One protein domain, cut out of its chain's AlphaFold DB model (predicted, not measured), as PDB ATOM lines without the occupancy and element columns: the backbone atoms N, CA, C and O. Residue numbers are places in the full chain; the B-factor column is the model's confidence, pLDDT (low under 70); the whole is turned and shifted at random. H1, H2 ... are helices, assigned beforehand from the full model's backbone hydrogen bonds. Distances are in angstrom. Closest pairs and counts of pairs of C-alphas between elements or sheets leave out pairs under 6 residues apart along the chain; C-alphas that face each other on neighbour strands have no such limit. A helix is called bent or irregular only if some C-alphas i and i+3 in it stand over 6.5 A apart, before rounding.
ATOM      1  N   GLY A 507     117.673 140.038 158.510       78.88
ATOM      2  CA  GLY A 507     118.243 138.688 158.499       78.88
ATOM      3  C   GLY A 507     118.342 138.063 157.101       78.88
ATOM      4  O   GLY A 507     119.307 137.345 156.829       78.88
ATOM      5  N   LYS A 508     117.394 138.353 156.199       79.19
ATOM      6  CA  LYS A 508     117.461 137.948 154.781       79.19
ATOM      7  C   LYS A 508     118.499 138.765 154.015       79.19
ATOM      8  O   LYS A 508     119.361 138.172 153.373       79.19
ATOM      9  N   ALA A 509     118.487 140.092 154.155       79.88
ATOM     10  CA  ALA A 509     119.430 140.987 153.482       79.88
ATOM     11  C   ALA A 509     120.901 140.638 153.789       79.88
ATOM     12  O   ALA A 509     121.740 140.634 152.890       79.88
ATOM     13  N   VAL A 510     121.219 140.250 155.032       87.19
ATOM     14  CA  VAL A 510     122.565 139.767 155.403       87.19
ATOM     15  C   VAL A 510     122.944 138.476 154.662       87.19
ATOM     16  O   VAL A 510     124.083 138.349 154.212       87.19
ATOM     17  N   ARG A 511     122.014 137.527 154.482       85.56
ATOM     18  CA  ARG A 511     122.263 136.276 153.737       85.56
ATOM     19  C   ARG A 511     122.397 136.520 152.235       85.56
ATOM     20  O   ARG A 511     123.324 136.003 151.620       85.56
ATOM     21  N   GLN A 512     121.530 137.360 151.669       85.56
ATOM     22  CA  GLN A 512     121.606 137.808 150.277       85.56
ATOM     23  C   GLN A 512     122.975 138.457 150.002       85.56
ATOM     24  O   GLN A 512     123.682 138.062 149.077       85.56
ATOM     25  N   GLN A 513     123.404 139.384 150.867       85.69
ATOM     26  CA  GLN A 513     124.694 140.063 150.753       85.69
ATOM     27  C   GLN A 513     125.890 139.113 150.936       85.69
ATOM     28  O   GLN A 513     126.913 139.308 150.275       85.69
ATOM     29  N   ALA A 514     125.771 138.076 151.773       88.12
ATOM     30  CA  ALA A 514     126.786 137.031 151.907       88.12
ATOM     31  C   ALA A 514     126.915 136.176 150.632       88.12
ATOM     32  O   ALA A 514     128.032 135.944 150.177       88.12
ATOM     33  N   ALA A 515     125.801 135.783 150.004       87.62
ATOM     34  CA  ALA A 515     125.813 135.035 148.744       87.62
ATOM     35  C   ALA A 515     126.347 135.880 147.566       87.62
ATOM     36  O   ALA A 515     127.145 135.400 146.760       87.62
ATOM     37  N   ILE A 516     125.999 137.174 147.508       87.25
ATOM     38  CA  ILE A 516     126.581 138.141 146.556       87.25
ATOM     39  C   ILE A 516     128.095 138.291 146.781       87.25
ATOM     40  O   ILE A 516     128.866 138.342 145.818       87.25
ATOM     41  N   TRP A 517     128.542 138.347 148.041       90.00
ATOM     42  CA  TRP A 517     129.962 138.410 148.388       90.00
ATOM     43  C   TRP A 517     130.708 137.135 147.975       90.00
ATOM     44  O   TRP A 517     131.764 137.234 147.350       90.00
ATOM     45  N   GLU A 518     130.151 135.952 148.248       89.81
ATOM     46  CA  GLU A 518     130.728 134.674 147.818       89.81
ATOM     47  C   GLU A 518     130.861 134.612 146.293       89.81
ATOM     48  O   GLU A 518     131.943 134.294 145.792       89.81
ATOM     49  N   LEU A 519     129.813 134.995 145.550       88.06
ATOM     50  CA  LEU A 519     129.835 135.082 144.088       88.06
ATOM     51  C   LEU A 519     130.988 135.973 143.596       88.06
ATOM     52  O   LEU A 519     131.764 135.541 142.744       88.06
ATOM     53  N   CYS A 520     131.154 137.172 144.166       87.12
ATOM     54  CA  CYS A 520     132.221 138.104 143.784       87.12
ATOM     55  C   CYS A 520     133.625 137.592 144.144       87.12
ATOM     56  O   CYS A 520     134.539 137.651 143.320       87.12
ATOM     57  N   GLN A 521     133.808 137.075 145.361       86.94
ATOM     58  CA  GLN A 521     135.098 136.592 145.860       86.94
ATOM     59  C   GLN A 521     135.586 135.369 145.073       86.94
ATOM     60  O   GLN A 521     136.768 135.263 144.737       86.94
ATOM     61  N   THR A 522     134.671 134.459 144.735       86.69
ATOM     62  CA  THR A 522     134.982 133.291 143.900       86.69
ATOM     63  C   THR A 522     135.309 133.683 142.456       86.69
ATOM     64  O   THR A 522     136.213 133.086 141.874       86.69
ATOM     65  N   GLU A 523     134.682 134.732 141.908       87.00
ATOM     66  CA  GLU A 523     134.996 135.250 140.567       87.00
ATOM     67  C   GLU A 523     136.409 135.839 140.496       87.00
ATOM     68  O   GLU A 523     137.210 135.463 139.639       87.00
ATOM     69  N   LEU A 524     136.762 136.695 141.464       85.81
ATOM     70  CA  LEU A 524     138.114 137.247 141.590       85.81
ATOM     71  C   LEU A 524     139.169 136.141 141.704       85.81
ATOM     72  O   LEU A 524     140.251 136.255 141.126       85.81
ATOM     73  N   ASN A 525     138.858 135.048 142.407       83.81
ATOM     74  CA  ASN A 525     139.773 133.920 142.516       83.81
ATOM     75  C   ASN A 525     139.972 133.183 141.180       83.81
ATOM     76  O   ASN A 525     141.091 132.805 140.840       83.81
ATOM     77  N   ILE A 526     138.918 133.023 140.382       84.56
ATOM     78  CA  ILE A 526     139.010 132.374 139.067       84.56
ATOM     79  C   ILE A 526     139.786 133.248 138.079       84.56
ATOM     80  O   ILE A 526     140.638 132.729 137.361       84.56
ATOM     81  N   LEU A 527     139.604 134.571 138.109       85.19
ATOM     82  CA  LEU A 527     140.420 135.498 137.319       85.19
ATOM     83  C   LEU A 527     141.913 135.428 137.701       85.19
ATOM     84  O   LEU A 527     142.767 135.444 136.811       85.19
ATOM     85  N   ARG A 528     142.249 135.264 138.992       84.69
ATOM     86  CA  ARG A 528     143.632 135.000 139.458       84.69
ATOM     87  C   ARG A 528     144.173 133.661 138.930       84.69
ATOM     88  O   ARG A 528     145.321 133.600 138.486       84.69
ATOM     89  N   HIS A 529     143.355 132.607 138.917       85.19
ATOM     90  CA  HIS A 529     143.736 131.288 138.395       85.19
ATOM     91  C   HIS A 529     143.944 131.302 136.868       85.19
ATOM     92  O   HIS A 529     144.979 130.834 136.397       85.19
ATOM     93  N   LEU A 530     143.032 131.904 136.096       86.38
ATOM     94  CA  LEU A 530     143.170 132.081 134.642       86.38
ATOM     95  C   LEU A 530     144.426 132.892 134.297       86.38
ATOM     96  O   LEU A 530     145.214 132.490 133.442       86.38
ATOM     97  N   LYS A 531     144.680 133.981 135.031       86.06
ATOM     98  CA  LYS A 531     145.917 134.758 134.906       86.06
ATOM     99  C   LYS A 531     147.169 133.914 135.196       86.06
ATOM    100  O   LYS A 531     148.146 134.010 134.463       86.06
ATOM    101  N   THR A 532     147.120 133.050 136.213       87.56
ATOM    102  CA  THR A 532     148.214 132.117 136.555       87.56
ATOM    103  C   THR A 532     148.492 131.128 135.413       87.56
ATOM    104  O   THR A 532     149.654 130.870 135.101       87.56
ATOM    105  N   ILE A 533     147.448 130.610 134.754       88.56
ATOM    106  CA  ILE A 533     147.577 129.747 133.567       88.56
ATOM    107  C   ILE A 533     148.285 130.497 132.427       88.56
ATOM    108  O   ILE A 533     149.263 129.991 131.877       88.56
ATOM    109  N   ILE A 534     147.837 131.714 132.110       87.44
ATOM    110  CA  ILE A 534     148.385 132.515 131.006       87.44
ATOM    111  C   ILE A 534     149.851 132.908 131.270       87.44
ATOM    112  O   ILE A 534     150.716 132.636 130.438       87.44
ATOM    113  N   GLU A 535     150.149 133.514 132.425       87.62
ATOM    114  CA  GLU A 535     151.476 134.080 132.720       87.62
ATOM    115  C   GLU A 535     152.551 133.029 133.054       87.62
ATOM    116  O   GLU A 535     153.726 133.275 132.788       87.62
ATOM    117  N   ILE A 536     152.190 131.884 133.652       89.25
ATOM    118  CA  ILE A 536     153.172 130.914 134.189       89.25
ATOM    119  C   ILE A 536     153.200 129.598 133.405       89.25
ATOM    120  O   ILE A 536     154.265 128.992 133.302       89.25
ATOM    121  N   TYR A 537     152.078 129.162 132.826       89.75
ATOM    122  CA  TYR A 537     152.049 127.943 132.015       89.75
ATOM    123  C   TYR A 537     152.191 128.269 130.521       89.75
ATOM    124  O   TYR A 537     153.222 127.943 129.937       89.75
ATOM    125  N   ILE A 538     151.221 128.961 129.915       88.88
ATOM    126  CA  ILE A 538     151.189 129.209 128.459       88.88
ATOM    127  C   ILE A 538     152.415 130.017 128.000       88.88
ATOM    128  O   ILE A 538     153.167 129.570 127.133       88.88
ATOM    129  N   ALA A 539     152.667 131.179 128.615       89.00
ATOM    130  CA  ALA A 539     153.774 132.051 128.218       89.00
ATOM    131  C   ALA A 539     155.161 131.397 128.386       89.00
ATOM    132  O   ALA A 539     156.061 131.643 127.580       89.00
ATOM    133  N   VAL A 540     155.343 130.543 129.403       90.69
ATOM    134  CA  VAL A 540     156.631 129.877 129.653       90.69
ATOM    135  C   VAL A 540     156.829 128.663 128.740       90.69
ATOM    136  O   VAL A 540     157.946 128.465 128.269       90.69
ATOM    137  N   ILE A 541     155.774 127.906 128.408       89.81
ATOM    138  CA  ILE A 541     155.853 126.839 127.391       89.81
ATOM    139  C   ILE A 541     156.288 127.436 126.049       89.81
ATOM    140  O   ILE A 541     157.304 127.010 125.502       89.81
ATOM    141  N   HIS A 542     155.618 128.490 125.570       88.75
ATOM    142  CA  HIS A 542     156.013 129.159 124.327       88.75
ATOM    143  C   HIS A 542     157.443 129.717 124.372       88.75
ATOM    144  O   HIS A 542     158.162 129.649 123.372       88.75
ATOM    145  N   TYR A 543     157.892 130.236 125.521       90.00
ATOM    146  CA  TYR A 543     159.275 130.685 125.688       90.00
ATOM    147  C   TYR A 543     160.278 129.524 125.588       90.00
ATOM    148  O   TYR A 543     161.284 129.658 124.892       90.00
ATOM    149  N   LEU A 544     160.017 128.381 126.230       89.12
ATOM    150  CA  LEU A 544     160.882 127.193 126.182       89.12
ATOM    151  C   LEU A 544     160.943 126.580 124.774       89.12
ATOM    152  O   LEU A 544     162.034 126.263 124.291       89.12
ATOM    153  N   GLN A 545     159.799 126.511 124.090       91.12
ATOM    154  CA  GLN A 545     159.694 126.092 122.690       91.12
ATOM    155  C   GLN A 545     160.513 127.017 121.774       91.12
ATOM    156  O   GLN A 545     161.325 126.542 120.982       91.12
ATOM    157  N   SER A 546     160.362 128.338 121.928       89.81
ATOM    158  CA  SER A 546     160.995 129.336 121.050       89.81
ATOM    159  C   SER A 546     162.488 129.564 121.312       89.81
ATOM    160  O   SER A 546     163.215 129.917 120.388       89.81
ATOM    161  N   SER A 547     162.951 129.431 122.561       88.50
ATOM    162  CA  SER A 547     164.330 129.785 122.954       88.50
ATOM    163  C   SER A 547     165.267 128.590 123.123       88.50
ATOM    164  O   SER A 547     166.475 128.744 122.952       88.50
ATOM    165  N   ALA A 548     164.727 127.413 123.451       82.12
ATOM    166  CA  ALA A 548     165.507 126.220 123.779       82.12
ATOM    167  C   ALA A 548     165.097 124.970 122.980       82.12
ATOM    168  O   ALA A 548     165.712 123.919 123.158       82.12
ATOM    169  N   SER A 549     164.077 125.049 122.114       85.06
ATOM    170  CA  SER A 549     163.472 123.892 121.424       85.06
ATOM    171  C   SER A 549     163.014 122.771 122.378       85.06
ATOM    172  O   SER A 549     162.979 121.598 122.016       85.06
ATOM    173  N   LEU A 550     162.649 123.138 123.612       81.81
ATOM    174  CA  LEU A 550     162.137 122.226 124.639       81.81
ATOM    175  C   LEU A 550     160.605 122.241 124.659       81.81
ATOM    176  O   LEU A 550     159.994 123.274 124.397       81.81
ATOM    177  N   LEU A 551     159.993 121.109 125.025       84.75
ATOM    178  CA  LEU A 551     158.532 120.929 125.093       84.75
ATOM    179  C   LEU A 551     157.809 121.184 123.750       84.75
ATOM    180  O   LEU A 551     156.671 121.648 123.723       84.75
ATOM    181  N   LEU A 552     158.468 120.885 122.624       83.12
ATOM    182  CA  LEU A 552     157.872 120.952 121.279       83.12
ATOM    183  C   LEU A 552     156.791 119.878 121.042       83.12
ATOM    184  O   LEU A 552     156.033 119.981 120.085       83.12
ATOM    185  N   ASP A 553     156.711 118.870 121.911       83.94
ATOM    186  CA  ASP A 553     155.672 117.836 121.957       83.94
ATOM    187  C   ASP A 553     154.385 118.279 122.686       83.94
ATOM    188  O   ASP A 553     153.416 117.518 122.752       83.94
ATOM    189  N   VAL A 554     154.374 119.498 123.244       85.00
ATOM    190  CA  VAL A 554     153.265 120.061 124.027       85.00
ATOM    191  C   VAL A 554     152.436 121.032 123.178       85.00
ATOM    192  O   VAL A 554     152.756 122.218 123.067       85.00
ATOM    193  N   ASP A 555     151.328 120.532 122.633       84.25
ATOM    194  CA  ASP A 555     150.285 121.308 121.958       84.25
ATOM    195  C   ASP A 555     149.599 122.246 122.969       84.25
ATOM    196  O   ASP A 555     148.693 121.842 123.708       84.25
ATOM    197  N   THR A 556     149.997 123.521 123.005       83.25
ATOM    198  CA  THR A 556     149.390 124.524 123.902       83.25
ATOM    199  C   THR A 556     147.888 124.644 123.701       83.25
ATOM    200  O   THR A 556     147.150 124.734 124.675       83.25
ATOM    201  N   ASP A 557     147.433 124.577 122.454       81.38
ATOM    202  CA  ASP A 557     146.045 124.841 122.075       81.38
ATOM    203  C   ASP A 557     145.113 123.681 122.472       81.38
ATOM    204  O   ASP A 557     143.921 123.886 122.696       81.38
ATOM    205  N   ARG A 558     145.668 122.469 122.624       82.81
ATOM    206  CA  ARG A 558     144.955 121.272 123.107       82.81
ATOM    207  C   ARG A 558     145.032 121.119 124.622       82.81
ATOM    208  O   ARG A 558     144.119 120.565 125.225       82.81
ATOM    209  N   LEU A 559     146.105 121.608 125.246       82.31
ATOM    210  CA  LEU A 559     146.251 121.645 126.704       82.31
ATOM    211  C   LEU A 559     145.469 122.808 127.343       82.31
ATOM    212  O   LEU A 559     145.031 122.692 128.488       82.31
ATOM    213  N   PHE A 560     145.281 123.909 126.607       81.75
ATOM    214  CA  PHE A 560     144.619 125.139 127.050       81.75
ATOM    215  C   PHE A 560     143.609 125.693 126.013       81.75
ATOM    216  O   PHE A 560     143.802 126.812 125.526       81.75
ATOM    217  N   PRO A 561     142.512 124.976 125.687       73.44
ATOM    218  CA  PRO A 561     141.549 125.411 124.677       73.44
ATOM    219  C   PRO A 561     140.920 126.762 125.020       73.44
ATOM    220  O   PRO A 561     140.225 126.907 126.026       73.44
ATOM    221  N   ASP A 562     141.210 127.744 124.170       66.88
ATOM    222  CA  ASP A 562     140.717 129.124 124.188       66.88
ATOM    223  C   ASP A 562     140.551 129.771 125.582       66.88
ATOM    224  O   ASP A 562     139.567 130.447 125.901       66.88
ATOM    225  N   VAL A 563     141.579 129.621 126.425       60.62
ATOM    226  CA  VAL A 563     141.683 130.333 127.714       60.62
ATOM    227  C   VAL A 563     141.607 131.861 127.515       60.62
ATOM    228  O   VAL A 563     141.179 132.583 128.417       60.62
ATOM    229  N   ALA A 564     141.945 132.359 126.320       49.47
ATOM    230  CA  ALA A 564     141.796 133.758 125.931       49.47
ATOM    231  C   ALA A 564     140.320 134.191 125.814       49.47
ATOM    232  O   ALA A 564     139.946 135.189 126.435       49.47
ATOM    233  N   ALA A 565     139.465 133.452 125.099       49.94
ATOM    234  CA  ALA A 565     138.032 133.755 125.003       49.94
ATOM    235  C   ALA A 565     137.262 133.531 126.314       49.94
ATOM    236  O   ALA A 565     136.185 134.094 126.477       49.94
ATOM    237  N   VAL A 566     137.812 132.786 127.279       52.50
ATOM    238  CA  VAL A 566     137.281 132.756 128.656       52.50
ATOM    239  C   VAL A 566     137.725 133.995 129.454       52.50
ATOM    240  O   VAL A 566     136.946 134.550 130.227       52.50
ATOM    241  N   HIS A 567     138.960 134.470 129.260       46.59
ATOM    242  CA  HIS A 567     139.509 135.615 129.995       46.59
ATOM    243  C   HIS A 567     138.977 136.979 129.511       46.59
ATOM    244  O   HIS A 567     138.839 137.908 130.308       46.59
ATOM    245  N   LEU A 568     138.671 137.116 128.216       40.06
ATOM    246  CA  LEU A 568     138.329 138.398 127.588       40.06
ATOM    247  C   LEU A 568     136.922 138.952 127.940       40.06
ATOM    248  O   LEU A 568     136.827 140.159 128.178       40.06
ATOM    249  N   PRO A 569     135.835 138.148 128.017       42.59
ATOM    250  CA  PRO A 569     134.487 138.658 128.302       42.59
ATOM    251  C   PRO A 569     134.204 138.823 129.803       42.59
ATOM    252  O   PRO A 569     133.554 139.791 130.201       42.59
ATOM    253  N   ALA A 570     134.747 137.928 130.640       43.41
ATOM    254  CA  ALA A 570     134.601 137.942 132.103       43.41
ATOM    255  C   ALA A 570     135.400 139.064 132.804       43.41
ATOM    256  O   ALA A 570     135.340 139.219 134.024       43.41
ATOM    257  N   GLY A 571     136.150 139.861 132.033       58.09
ATOM    258  CA  GLY A 571     136.871 141.044 132.496       58.09
ATOM    259  C   GLY A 571     135.968 142.162 133.060       58.09
ATOM    260  O   GLY A 571     134.773 141.973 133.290       58.09
ATOM    261  N   PRO A 572     136.512 143.373 133.295       44.34
ATOM    262  CA  PRO A 572     136.019 144.345 134.289       44.34
ATOM    263  C   PRO A 572     134.573 144.869 134.166       44.34
ATOM    264  O   PRO A 572     134.137 145.616 135.041       44.34
ATOM    265  N   ARG A 573     133.804 144.475 133.142       41.62
ATOM    266  CA  ARG A 573     132.374 144.788 132.999       41.62
ATOM    267  C   ARG A 573     131.535 144.213 134.147       41.62
ATOM    268  O   ARG A 573     130.717 144.945 134.692       41.62
ATOM    269  N   ALA A 574     131.771 142.964 134.557       39.12
ATOM    270  CA  ALA A 574     131.015 142.334 135.645       39.12
ATOM    271  C   ALA A 574     131.298 143.010 137.002       39.12
ATOM    272  O   ALA A 574     130.404 143.574 137.636       39.12
ATOM    273  N   HIS A 592     122.721 142.051 134.025       36.16
ATOM    274  CA  HIS A 592     122.148 141.785 132.709       36.16
ATOM    275  C   HIS A 592     122.785 140.511 132.119       36.16
ATOM    276  O   HIS A 592     124.015 140.440 132.033       36.16
ATOM    277  N   PRO A 593     122.000 139.492 131.717       41.25
ATOM    278  CA  PRO A 593     122.542 138.169 131.439       41.25
ATOM    279  C   PRO A 593     123.496 138.178 130.245       41.25
ATOM    280  O   PRO A 593     123.136 138.591 129.138       41.25
ATOM    281  N   VAL A 594     124.690 137.623 130.460       40.47
ATOM    282  CA  VAL A 594     125.683 137.304 129.426       40.47
ATOM    283  C   VAL A 594     125.205 136.067 128.648       40.47
ATOM    284  O   VAL A 594     125.725 134.959 128.756       40.47
ATOM    285  N   ARG A 595     124.120 136.262 127.892       37.44
ATOM    286  CA  ARG A 595     123.326 135.201 127.248       37.44
ATOM    287  C   ARG A 595     124.020 134.544 126.044       37.44
ATOM    288  O   ARG A 595     123.511 133.553 125.528       37.44
ATOM    289  N   GLY A 596     125.145 135.104 125.594       34.56
ATOM    290  CA  GLY A 596     126.027 134.526 124.575       34.56
ATOM    291  C   GLY A 596     127.115 133.648 125.192       34.56
ATOM    292  O   GLY A 596     127.167 132.448 124.932       34.56
ATOM    293  N   ASP A 597     127.959 134.234 126.039       50.44
ATOM    294  CA  ASP A 597     129.250 133.643 126.414       50.44
ATOM    295  C   ASP A 597     129.105 132.384 127.295       50.44
ATOM    296  O   ASP A 597     129.896 131.449 127.175       50.44
ATOM    297  N   LEU A 598     128.033 132.270 128.093       45.56
ATOM    298  CA  LEU A 598     127.719 131.023 128.813       45.56
ATOM    299  C   LEU A 598     127.419 129.847 127.863       45.56
ATOM    300  O   LEU A 598     127.789 128.712 128.161       45.56
ATOM    301  N   ARG A 599     126.839 130.096 126.678       44.00
ATOM    302  CA  ARG A 599     126.650 129.054 125.652       44.00
ATOM    303  C   ARG A 599     127.954 128.653 124.962       44.00
ATOM    304  O   ARG A 599     128.061 127.506 124.538       44.00
ATOM    305  N   ALA A 600     128.959 129.530 124.905       45.47
ATOM    306  CA  ALA A 600     130.312 129.126 124.512       45.47
ATOM    307  C   ALA A 600     130.935 128.180 125.561       45.47
ATOM    308  O   ALA A 600     131.589 127.205 125.196       45.47
ATOM    309  N   GLY A 601     130.627 128.382 126.850       49.72
ATOM    310  CA  GLY A 601     130.979 127.466 127.945       49.72
ATOM    311  C   GLY A 601     130.516 126.016 127.735       49.72
ATOM    312  O   GLY A 601     131.265 125.089 128.039       49.72
ATOM    313  N   ALA A 602     129.338 125.803 127.138       49.56
ATOM    314  CA  ALA A 602     128.865 124.462 126.773       49.56
ATOM    315  C   ALA A 602     129.681 123.825 125.629       49.56
ATOM    316  O   ALA A 602     129.916 122.619 125.635       49.56
ATOM    317  N   GLY A 603     130.168 124.625 124.673       55.41
ATOM    318  CA  GLY A 603     131.082 124.164 123.620       55.41
ATOM    319  C   GLY A 603     132.494 123.841 124.129       55.41
ATOM    320  O   GLY A 603     133.181 123.006 123.547       55.41
ATOM    321  N   LEU A 604     132.910 124.450 125.244       57.53
ATOM    322  CA  LEU A 604     134.187 124.170 125.905       57.53
ATOM    323  C   LEU A 604     134.175 122.868 126.730       57.53
ATOM    324  O   LEU A 604     135.245 122.323 126.987       57.53
ATOM    325  N   LEU A 605     133.008 122.334 127.120       60.41
ATOM    326  CA  LEU A 605     132.893 121.116 127.946       60.41
ATOM    327  C   LEU A 605     133.559 119.864 127.322       60.41
ATOM    328  O   LEU A 605     134.338 119.208 128.019       60.41
ATOM    329  N   PRO A 606     133.360 119.552 126.024       63.03
ATOM    330  CA  PRO A 606     134.123 118.507 125.332       63.03
ATOM    331  C   PRO A 606     135.631 118.805 125.246       63.03
ATOM    332  O   PRO A 606     136.459 117.897 125.369       63.03
ATOM    333  N   ALA A 607     136.007 120.080 125.097       66.19
ATOM    334  CA  ALA A 607     137.405 120.492 124.994       66.19
ATOM    335  C   ALA A 607     138.175 120.287 126.314       66.19
ATOM    336  O   ALA A 607     139.335 119.872 126.279       66.19
ATOM    337  N   ILE A 608     137.545 120.466 127.489       67.50
ATOM    338  CA  ILE A 608     138.183 120.097 128.774       67.50
ATOM    339  C   ILE A 608     138.458 118.602 128.850       67.50
ATOM    340  O   ILE A 608     139.479 118.206 129.410       67.50
ATOM    341  N   THR A 609     137.528 117.763 128.380       72.25
ATOM    342  CA  THR A 609     137.744 116.313 128.415       72.25
ATOM    343  C   THR A 609     138.923 115.933 127.531       72.25
ATOM    344  O   THR A 609     139.798 115.221 128.011       72.25
ATOM    345  N   GLU A 610     139.064 116.519 126.337       78.88
ATOM    346  CA  GLU A 610     140.289 116.346 125.546       78.88
ATOM    347  C   GLU A 610     141.532 116.877 126.282       78.88
ATOM    348  O   GLU A 610     142.518 116.156 126.394       78.88
ATOM    349  N   SER A 611     141.482 118.071 126.882       81.00
ATOM    350  CA  SER A 611     142.629 118.676 127.593       81.00
ATOM    351  C   SER A 611     143.103 117.844 128.785       81.00
ATOM    352  O   SER A 611     144.300 117.690 129.019       81.00
ATOM    353  N   LYS A 612     142.166 117.291 129.566       81.19
ATOM    354  CA  LYS A 612     142.464 116.420 130.713       81.19
ATOM    355  C   LYS A 612     142.996 115.065 130.267       81.19
ATOM    356  O   LYS A 612     143.768 114.447 131.001       81.19
ATOM    357  N   ASP A 613     142.569 114.583 129.109       84.38
ATOM    358  CA  ASP A 613     142.983 113.301 128.545       84.38
ATOM    359  C   ASP A 613     144.345 113.416 127.854       84.38
ATOM    360  O   ASP A 613     145.188 112.535 128.016       84.38
ATOM    361  N   TYR A 614     144.612 114.549 127.206       85.44
ATOM    362  CA  TYR A 614     145.919 114.940 126.691       85.44
ATOM    363  C   TYR A 614     146.917 115.215 127.827       85.44
ATOM    364  O   TYR A 614     148.037 114.712 127.786       85.44
ATOM    365  N   LEU A 615     146.506 115.869 128.922       86.12
ATOM    366  CA  LEU A 615     147.351 116.002 130.117       86.12
ATOM    367  C   LEU A 615     147.740 114.626 130.688       86.12
ATOM    368  O   LEU A 615     148.907 114.432 131.017       86.12
ATOM    369  N   ARG A 616     146.830 113.637 130.724       85.88
ATOM    370  CA  ARG A 616     147.169 112.250 131.123       85.88
ATOM    371  C   ARG A 616     148.121 111.536 130.151       85.88
ATOM    372  O   ARG A 616     148.726 110.533 130.527       85.88
ATOM    373  N   GLN A 617     148.273 112.025 128.920       86.94
ATOM    374  CA  GLN A 617     149.298 111.557 127.980       86.94
ATOM    375  C   GLN A 617     150.638 112.257 128.260       86.94
ATOM    376  O   GLN A 617     151.656 111.577 128.386       86.94
ATOM    377  N   LEU A 618     150.624 113.580 128.457       85.69
ATOM    378  CA  LEU A 618     151.797 114.388 128.818       85.69
ATOM    379  C   LEU A 618     152.394 114.038 130.193       85.69
ATOM    380  O   LEU A 618     153.592 114.209 130.395       85.69
ATOM    381  N   GLU A 619     151.610 113.468 131.115       85.81
ATOM    382  CA  GLU A 619     152.106 112.889 132.378       85.81
ATOM    383  C   GLU A 619     153.176 111.797 132.180       85.81
ATOM    384  O   GLU A 619     153.882 111.472 133.132       85.81
ATOM    385  N   LYS A 620     153.347 111.259 130.964       85.81
ATOM    386  CA  LYS A 620     154.430 110.322 130.616       85.81
ATOM    387  C   LYS A 620     155.758 111.006 130.254       85.81
ATOM    388  O   LYS A 620     156.777 110.326 130.214       85.81
ATOM    389  N   ASN A 621     155.769 112.311 129.976       88.56
ATOM    390  CA  ASN A 621     156.984 113.063 129.649       88.56
ATOM    391  C   ASN A 621     157.623 113.618 130.937       88.56
ATOM    392  O   ASN A 621     157.050 114.469 131.621       88.56
ATOM    393  N   GLU A 622     158.826 113.156 131.279       88.62
ATOM    394  CA  GLU A 622     159.554 113.605 132.475       88.62
ATOM    395  C   GLU A 622     159.901 115.102 132.436       88.62
ATOM    396  O   GLU A 622     159.733 115.794 133.442       88.62
ATOM    397  N   ALA A 623     160.285 115.639 131.271       87.12
ATOM    398  CA  ALA A 623     160.607 117.056 131.103       87.12
ATOM    399  C   ALA A 623     159.370 117.954 131.278       87.12
ATOM    400  O   ALA A 623     159.461 119.019 131.894       87.12
ATOM    401  N   PHE A 624     158.197 117.512 130.805       89.88
ATOM    402  CA  PHE A 624     156.935 118.208 131.074       89.88
ATOM    403  C   PHE A 624     156.570 118.150 132.563       89.88
ATOM    404  O   PHE A 624     156.196 119.168 133.145       89.88
ATOM    405  N   ASN A 625     156.736 116.995 133.216       89.88
ATOM    406  CA  ASN A 625     156.502 116.867 134.655       89.88
ATOM    407  C   ASN A 625     157.423 117.780 135.484       89.88
ATOM    408  O   ASN A 625     156.959 118.398 136.442       89.88
ATOM    409  N   ASP A 626     158.706 117.900 135.135       90.25
ATOM    410  CA  ASP A 626     159.640 118.800 135.824       90.25
ATOM    411  C   ASP A 626     159.338 120.279 135.561       90.25
ATOM    412  O   ASP A 626     159.371 121.084 136.498       90.25
ATOM    413  N   PHE A 627     158.919 120.633 134.341       91.25
ATOM    414  CA  PHE A 627     158.345 121.948 134.062       91.25
ATOM    415  C   PHE A 627     157.103 122.224 134.928       91.25
ATOM    416  O   PHE A 627     157.014 123.285 135.541       91.25
ATOM    417  N   VAL A 628     156.173 121.274 135.059       90.25
ATOM    418  CA  VAL A 628     154.961 121.435 135.879       90.25
ATOM    419  C   VAL A 628     155.295 121.567 137.372       90.25
ATOM    420  O   VAL A 628     154.719 122.425 138.044       90.25
ATOM    421  N   LYS A 629     156.267 120.807 137.901       89.50
ATOM    422  CA  LYS A 629     156.784 120.978 139.279       89.50
ATOM    423  C   LYS A 629     157.379 122.377 139.481       89.50
ATOM    424  O   LYS A 629     157.135 123.014 140.510       89.50
ATOM    425  N   TRP A 630     158.144 122.874 138.506       90.81
ATOM    426  CA  TRP A 630     158.687 124.235 138.523       90.81
ATOM    427  C   TRP A 630     157.574 125.291 138.462       90.81
ATOM    428  O   TRP A 630     157.584 126.221 139.267       90.81
ATOM    429  N   ALA A 631     156.585 125.122 137.582       88.81
ATOM    430  CA  ALA A 631     155.476 126.054 137.393       88.81
ATOM    431  C   ALA A 631     154.633 126.181 138.668       88.81
ATOM    432  O   ALA A 631     154.401 127.298 139.123       88.81
ATOM    433  N   GLN A 632     154.293 125.061 139.318       88.12
ATOM    434  CA  GLN A 632     153.603 125.039 140.617       88.12
ATOM    435  C   GLN A 632     154.409 125.755 141.717       88.12
ATOM    436  O   GLN A 632     153.864 126.546 142.491       88.12
ATOM    437  N   LYS A 633     155.730 125.527 141.771       86.19
ATOM    438  CA  LYS A 633     156.641 126.177 142.732       86.19
ATOM    439  C   LYS A 633     156.843 127.672 142.451       86.19
ATOM    440  O   LYS A 633     157.142 128.428 143.378       86.19
ATOM    441  N   SER A 634     156.697 128.103 141.201       83.69
ATOM    442  CA  SER A 634     156.736 129.508 140.792       83.69
ATOM    443  C   SER A 634     155.403 130.207 141.064       83.69
ATOM    444  O   SER A 634     155.405 131.274 141.674       83.69
ATOM    445  N   SER A 635     154.264 129.589 140.730       81.31
ATOM    446  CA  SER A 635     152.936 130.137 141.031       81.31
ATOM    447  C   SER A 635     152.710 130.292 142.532       81.31
ATOM    448  O   SER A 635     152.229 131.336 142.960       81.31
ATOM    449  N   ALA A 636     153.141 129.325 143.350       78.19
ATOM    450  CA  ALA A 636     153.000 129.378 144.808       78.19
ATOM    451  C   ALA A 636     153.717 130.569 145.483       78.19
ATOM    452  O   ALA A 636     153.399 130.890 146.623       78.19
ATOM    453  N   LYS A 637     154.656 131.243 144.802       72.12
ATOM    454  CA  LYS A 637     155.310 132.470 145.302       72.12
ATOM    455  C   LYS A 637     154.524 133.751 145.013       72.12
ATOM    456  O   LYS A 637     154.776 134.764 145.656       72.12
ATOM    457  N   ASN A 638     153.618 133.721 144.033       67.31
ATOM    458  CA  ASN A 638     152.847 134.892 143.608       67.31
ATOM    459  C   ASN A 638     151.544 135.069 144.414       67.31
ATOM    460  O   ASN A 638     150.928 136.130 144.346       67.31
ATOM    461  N   TYR A 639     151.144 134.056 145.188       69.31
ATOM    462  CA  TYR A 639     150.062 134.128 146.174       69.31
ATOM    463  C   TYR A 639     150.669 134.462 147.549       69.31
ATOM    464  O   TYR A 639     151.763 133.999 147.874       69.31
ATOM    465  N   ASN A 640     149.993 135.279 148.368       59.22
ATOM    466  CA  ASN A 640     150.490 135.584 149.715       59.22
ATOM    467  C   ASN A 640     150.325 134.356 150.624       59.22
ATOM    468  O   ASN A 640     149.289 133.701 150.605       59.22
ATOM    469  N   SER A 641     151.296 134.099 151.502       49.94
ATOM    470  CA  SER A 641     151.319 132.925 152.393       49.94
ATOM    471  C   SER A 641     150.203 132.858 153.452       49.94
ATOM    472  O   SER A 641     150.156 131.890 154.205       49.94
ATOM    473  N   ASN A 642     149.333 133.871 153.531       51.81
ATOM    474  CA  ASN A 642     148.147 133.871 154.394       51.81
ATOM    475  C   ASN A 642     146.887 133.339 153.693       51.81
ATOM    476  O   ASN A 642     145.941 132.957 154.383       51.81
ATOM    477  N   ASP A 643     146.851 133.309 152.358       50.75
ATOM    478  CA  ASP A 643     145.708 132.770 151.624       50.75
ATOM    479  C   ASP A 643     145.739 131.234 151.715       50.75
ATOM    480  O   ASP A 643     146.729 130.586 151.364       50.75
ATOM    481  N   CYS A 644     144.672 130.649 152.269       44.78
ATOM    482  CA  CYS A 644     144.634 129.239 152.666       44.78
ATOM    483  C   CYS A 644     144.969 128.297 151.501       44.78
ATOM    484  O   CYS A 644     144.432 128.471 150.413       44.78
ATOM    485  N   SER A 645     145.809 127.285 151.767       48.94
ATOM    486  CA  SER A 645     146.437 126.352 150.810       48.94
ATOM    487  C   SER A 645     145.640 126.085 149.522       48.94
ATOM    488  O   SER A 645     144.903 125.101 149.426       48.94
ATOM    489  N   MET A 646     145.813 126.958 148.527       62.81
ATOM    490  CA  MET A 646     145.174 126.822 147.222       62.81
ATOM    491  C   MET A 646     145.859 125.712 146.429       62.81
ATOM    492  O   MET A 646     147.085 125.670 146.326       62.81
ATOM    493  N   ASP A 647     145.060 124.824 145.844       66.19
ATOM    494  CA  ASP A 647     145.571 123.770 144.976       66.19
ATOM    495  C   ASP A 647     145.945 124.347 143.602       66.19
ATOM    496  O   ASP A 647     145.125 124.456 142.692       66.19
ATOM    497  N   LEU A 648     147.210 124.752 143.470       77.25
ATOM    498  CA  LEU A 648     147.787 125.297 142.237       77.25
ATOM    499  C   LEU A 648     148.256 124.201 141.257       77.25
ATOM    500  O   LEU A 648     148.961 124.502 140.290       77.25
ATOM    501  N   GLN A 649     147.881 122.932 141.476       83.81
ATOM    502  CA  GLN A 649     148.126 121.862 140.510       83.81
ATOM    503  C   GLN A 649     147.446 122.164 139.174       83.81
ATOM    504  O   GLN A 649     146.265 122.502 139.128       83.81
ATOM    505  N   LEU A 650     148.158 121.928 138.070       85.00
ATOM    506  CA  LEU A 650     147.644 122.144 136.712       85.00
ATOM    507  C   LEU A 650     146.305 121.417 136.452       85.00
ATOM    508  O   LEU A 650     145.412 121.983 135.831       85.00
ATOM    509  N   LYS A 651     146.115 120.211 137.008       85.44
ATOM    510  CA  LYS A 651     144.845 119.453 136.942       85.44
ATOM    511  C   LYS A 651     143.669 120.191 137.608       85.44
ATOM    512  O   LYS A 651     142.544 120.159 137.105       85.44
ATOM    513  N   SER A 652     143.933 120.868 138.724       86.25
ATOM    514  CA  SER A 652     142.969 121.701 139.454       86.25
ATOM    515  C   SER A 652     142.684 122.996 138.693       86.25
ATOM    516  O   SER A 652     141.530 123.326 138.425       86.25
ATOM    517  N   LEU A 653     143.741 123.681 138.242       86.00
ATOM    518  CA  LEU A 653     143.649 124.912 137.453       86.00
ATOM    519  C   LEU A 653     142.840 124.717 136.157       86.00
ATOM    520  O   LEU A 653     141.984 125.544 135.861       86.00
ATOM    521  N   LEU A 654     143.038 123.608 135.436       83.50
ATOM    522  CA  LEU A 654     142.273 123.278 134.225       83.50
ATOM    523  C   LEU A 654     140.811 122.895 134.497       83.50
ATOM    524  O   LEU A 654     139.967 123.086 133.628       83.50
ATOM    525  N   THR A 655     140.474 122.359 135.675       83.31
ATOM    526  CA  THR A 655     139.076 122.003 136.000       83.31
ATOM    527  C   THR A 655     138.292 123.141 136.655       83.31
ATOM    528  O   THR A 655     137.065 123.165 136.552       83.31
ATOM    529  N   MET A 656     138.971 124.105 137.282       84.38
ATOM    530  CA  MET A 656     138.372 125.235 138.004       84.38
ATOM    531  C   MET A 656     137.330 126.052 137.207       84.38
ATOM    532  O   MET A 656     136.245 126.265 137.750       84.38
ATOM    533  N   PRO A 657     137.564 126.467 135.942       79.12
ATOM    534  CA  PRO A 657     136.574 127.231 135.167       79.12
ATOM    535  C   PRO A 657     135.254 126.475 134.948       79.12
ATOM    536  O   PRO A 657     134.185 127.071 134.858       79.12
ATOM    537  N   PHE A 658     135.306 125.148 134.926       75.44
ATOM    538  CA  PHE A 658     134.161 124.289 134.623       75.44
ATOM    539  C   PHE A 658     133.432 123.857 135.898       75.44
ATOM    540  O   PHE A 658     132.205 123.841 135.934       75.44
ATOM    541  N   GLN A 659     134.177 123.674 136.996       83.56
ATOM    542  CA  GLN A 659     133.615 123.667 138.351       83.56
ATOM    543  C   GLN A 659     132.956 125.005 138.733       83.56
ATOM    544  O   GLN A 659     132.182 125.038 139.687       83.56
ATOM    545  N   ARG A 660     133.276 126.115 138.049       85.81
ATOM    546  CA  ARG A 660     132.570 127.394 138.207       85.81
ATOM    547  C   ARG A 660     131.251 127.415 137.454       85.81
ATOM    548  O   ARG A 660     130.258 127.804 138.059       85.81
ATOM    549  N   LEU A 661     131.232 126.997 136.184       81.94
ATOM    550  CA  LEU A 661     130.014 127.004 135.364       81.94
ATOM    551  C   LEU A 661     128.848 126.304 136.083       81.94
ATOM    552  O   LEU A 661     127.782 126.892 136.232       81.94
ATOM    553  N   THR A 662     129.095 125.121 136.656       81.75
ATOM    554  CA  THR A 662     128.093 124.357 137.427       81.75
ATOM    555  C   THR A 662     127.717 124.967 138.786       81.75
ATOM    556  O   THR A 662     126.712 124.576 139.373       81.75
ATOM    557  N   LYS A 663     128.482 125.941 139.302       86.19
ATOM    558  CA  LYS A 663     128.191 126.648 140.565       86.19
ATOM    559  C   LYS A 663     127.412 127.949 140.379       86.19
ATOM    560  O   LYS A 663     126.862 128.438 141.364       86.19
ATOM    561  N   TYR A 664     127.328 128.509 139.167       87.00
ATOM    562  CA  TYR A 664     126.538 129.727 138.946       87.00
ATOM    563  C   TYR A 664     125.058 129.512 139.259       87.00
ATOM    564  O   TYR A 664     124.486 130.333 139.969       87.00
TER     565      TYR A 664
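This is residues 507 to 574 and 592 to 664 of the 693 residues of the protein "DH domain-containing protein" of Macrostomum lignano (UniProt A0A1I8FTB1). One long helix, H1, makes the longest axis, and five shorter helices gather along the part of it that follows residue 518, while residues 507 to 518 stick out free at one end. H6 packs on the middle of H1 and H4 packs on H6, the helices running opposite ways at each step; the short H2 and H3 and the slanting H5 fill in around them. The printed part has 141 residues with six named helices, in the order H1 to H6, and no named strand: the class is all helix. It is compact, with a radius of gyration of the C-alphas of 16.8 A, yet elongated, spanning 58 by 36 by 24 A.

H1, residues 507 to 548, runs 60.0 A from C-alpha 507 at (118.243, 138.688, 158.499) to C-alpha 548 at (165.507, 126.220, 123.779). It is neither bent nor irregular, but only just: C-alphas 535 and 538 are 6.5 A apart. H2 is residues 556 to 559 and H3 residues 563 to 567. H4, residues 597 to 618, is 29.7 A long, with a kink of 44 degrees near residue 604. H5, residues 622 to 635, is 19.8 A long. H6, residues 650 to 664, is 22.5 A long and ends at C-alpha 664, (126.538, 129.727, 138.946). H4 and H6 are irregular, only just: C-alphas 603 and 606 are 6.6 A apart, and C-alphas 654 and 657 are 7.0 A apart.

H1 is the hub and touches three helices. With residues 526 to 533 it touches H6 at a shallow tilt of 31 degrees, opposite ways; the closest C-alphas, of His 529 and Leu 653, are 6.4 A apart. With residues 532 to 537 it touches H5 at a steep tilt of 46 degrees, opposite ways, closest at the C-alphas of Ile 536 and Ala 631, 6.3 A. With residues 527 to 534 it touches H3, closest at the C-alphas of Leu 530 and His 567, 6.9 A. H4 touches H6 at a shallow tilt of 24 degrees, opposite ways, closest at the C-alphas of Lys 612 and Lys 651, 7.3 A. H4 touches H2 with residues 607 to 615, closest at the C-alphas of Leu 559 and Ser 611, 4.8 A. H1 and H4 are apart. Helix packing is mostly aligned, only just, with 2 of 3 pairs at a shallow tilt. Every O i to N i+4 pair is within hydrogen-bond range in H3 and H5, against 34 of 38 in H1, 14 of 18 in H4 and 8 of 11 in H6; H2 is too short for such a pair.

The C-alphas farthest apart, of Gly 507 and Ser 549, are 60.3 A apart. Residues 575 to 591 are not printed, and C-alphas 574 and 592 are 9.4 A apart across the cut. The link from H5 to H6, residues 636 to 649, is long. Mean pLDDT of the printed part is 75.6; residues 562 to 574, 592 to 608 and 638 to 647 are under 70.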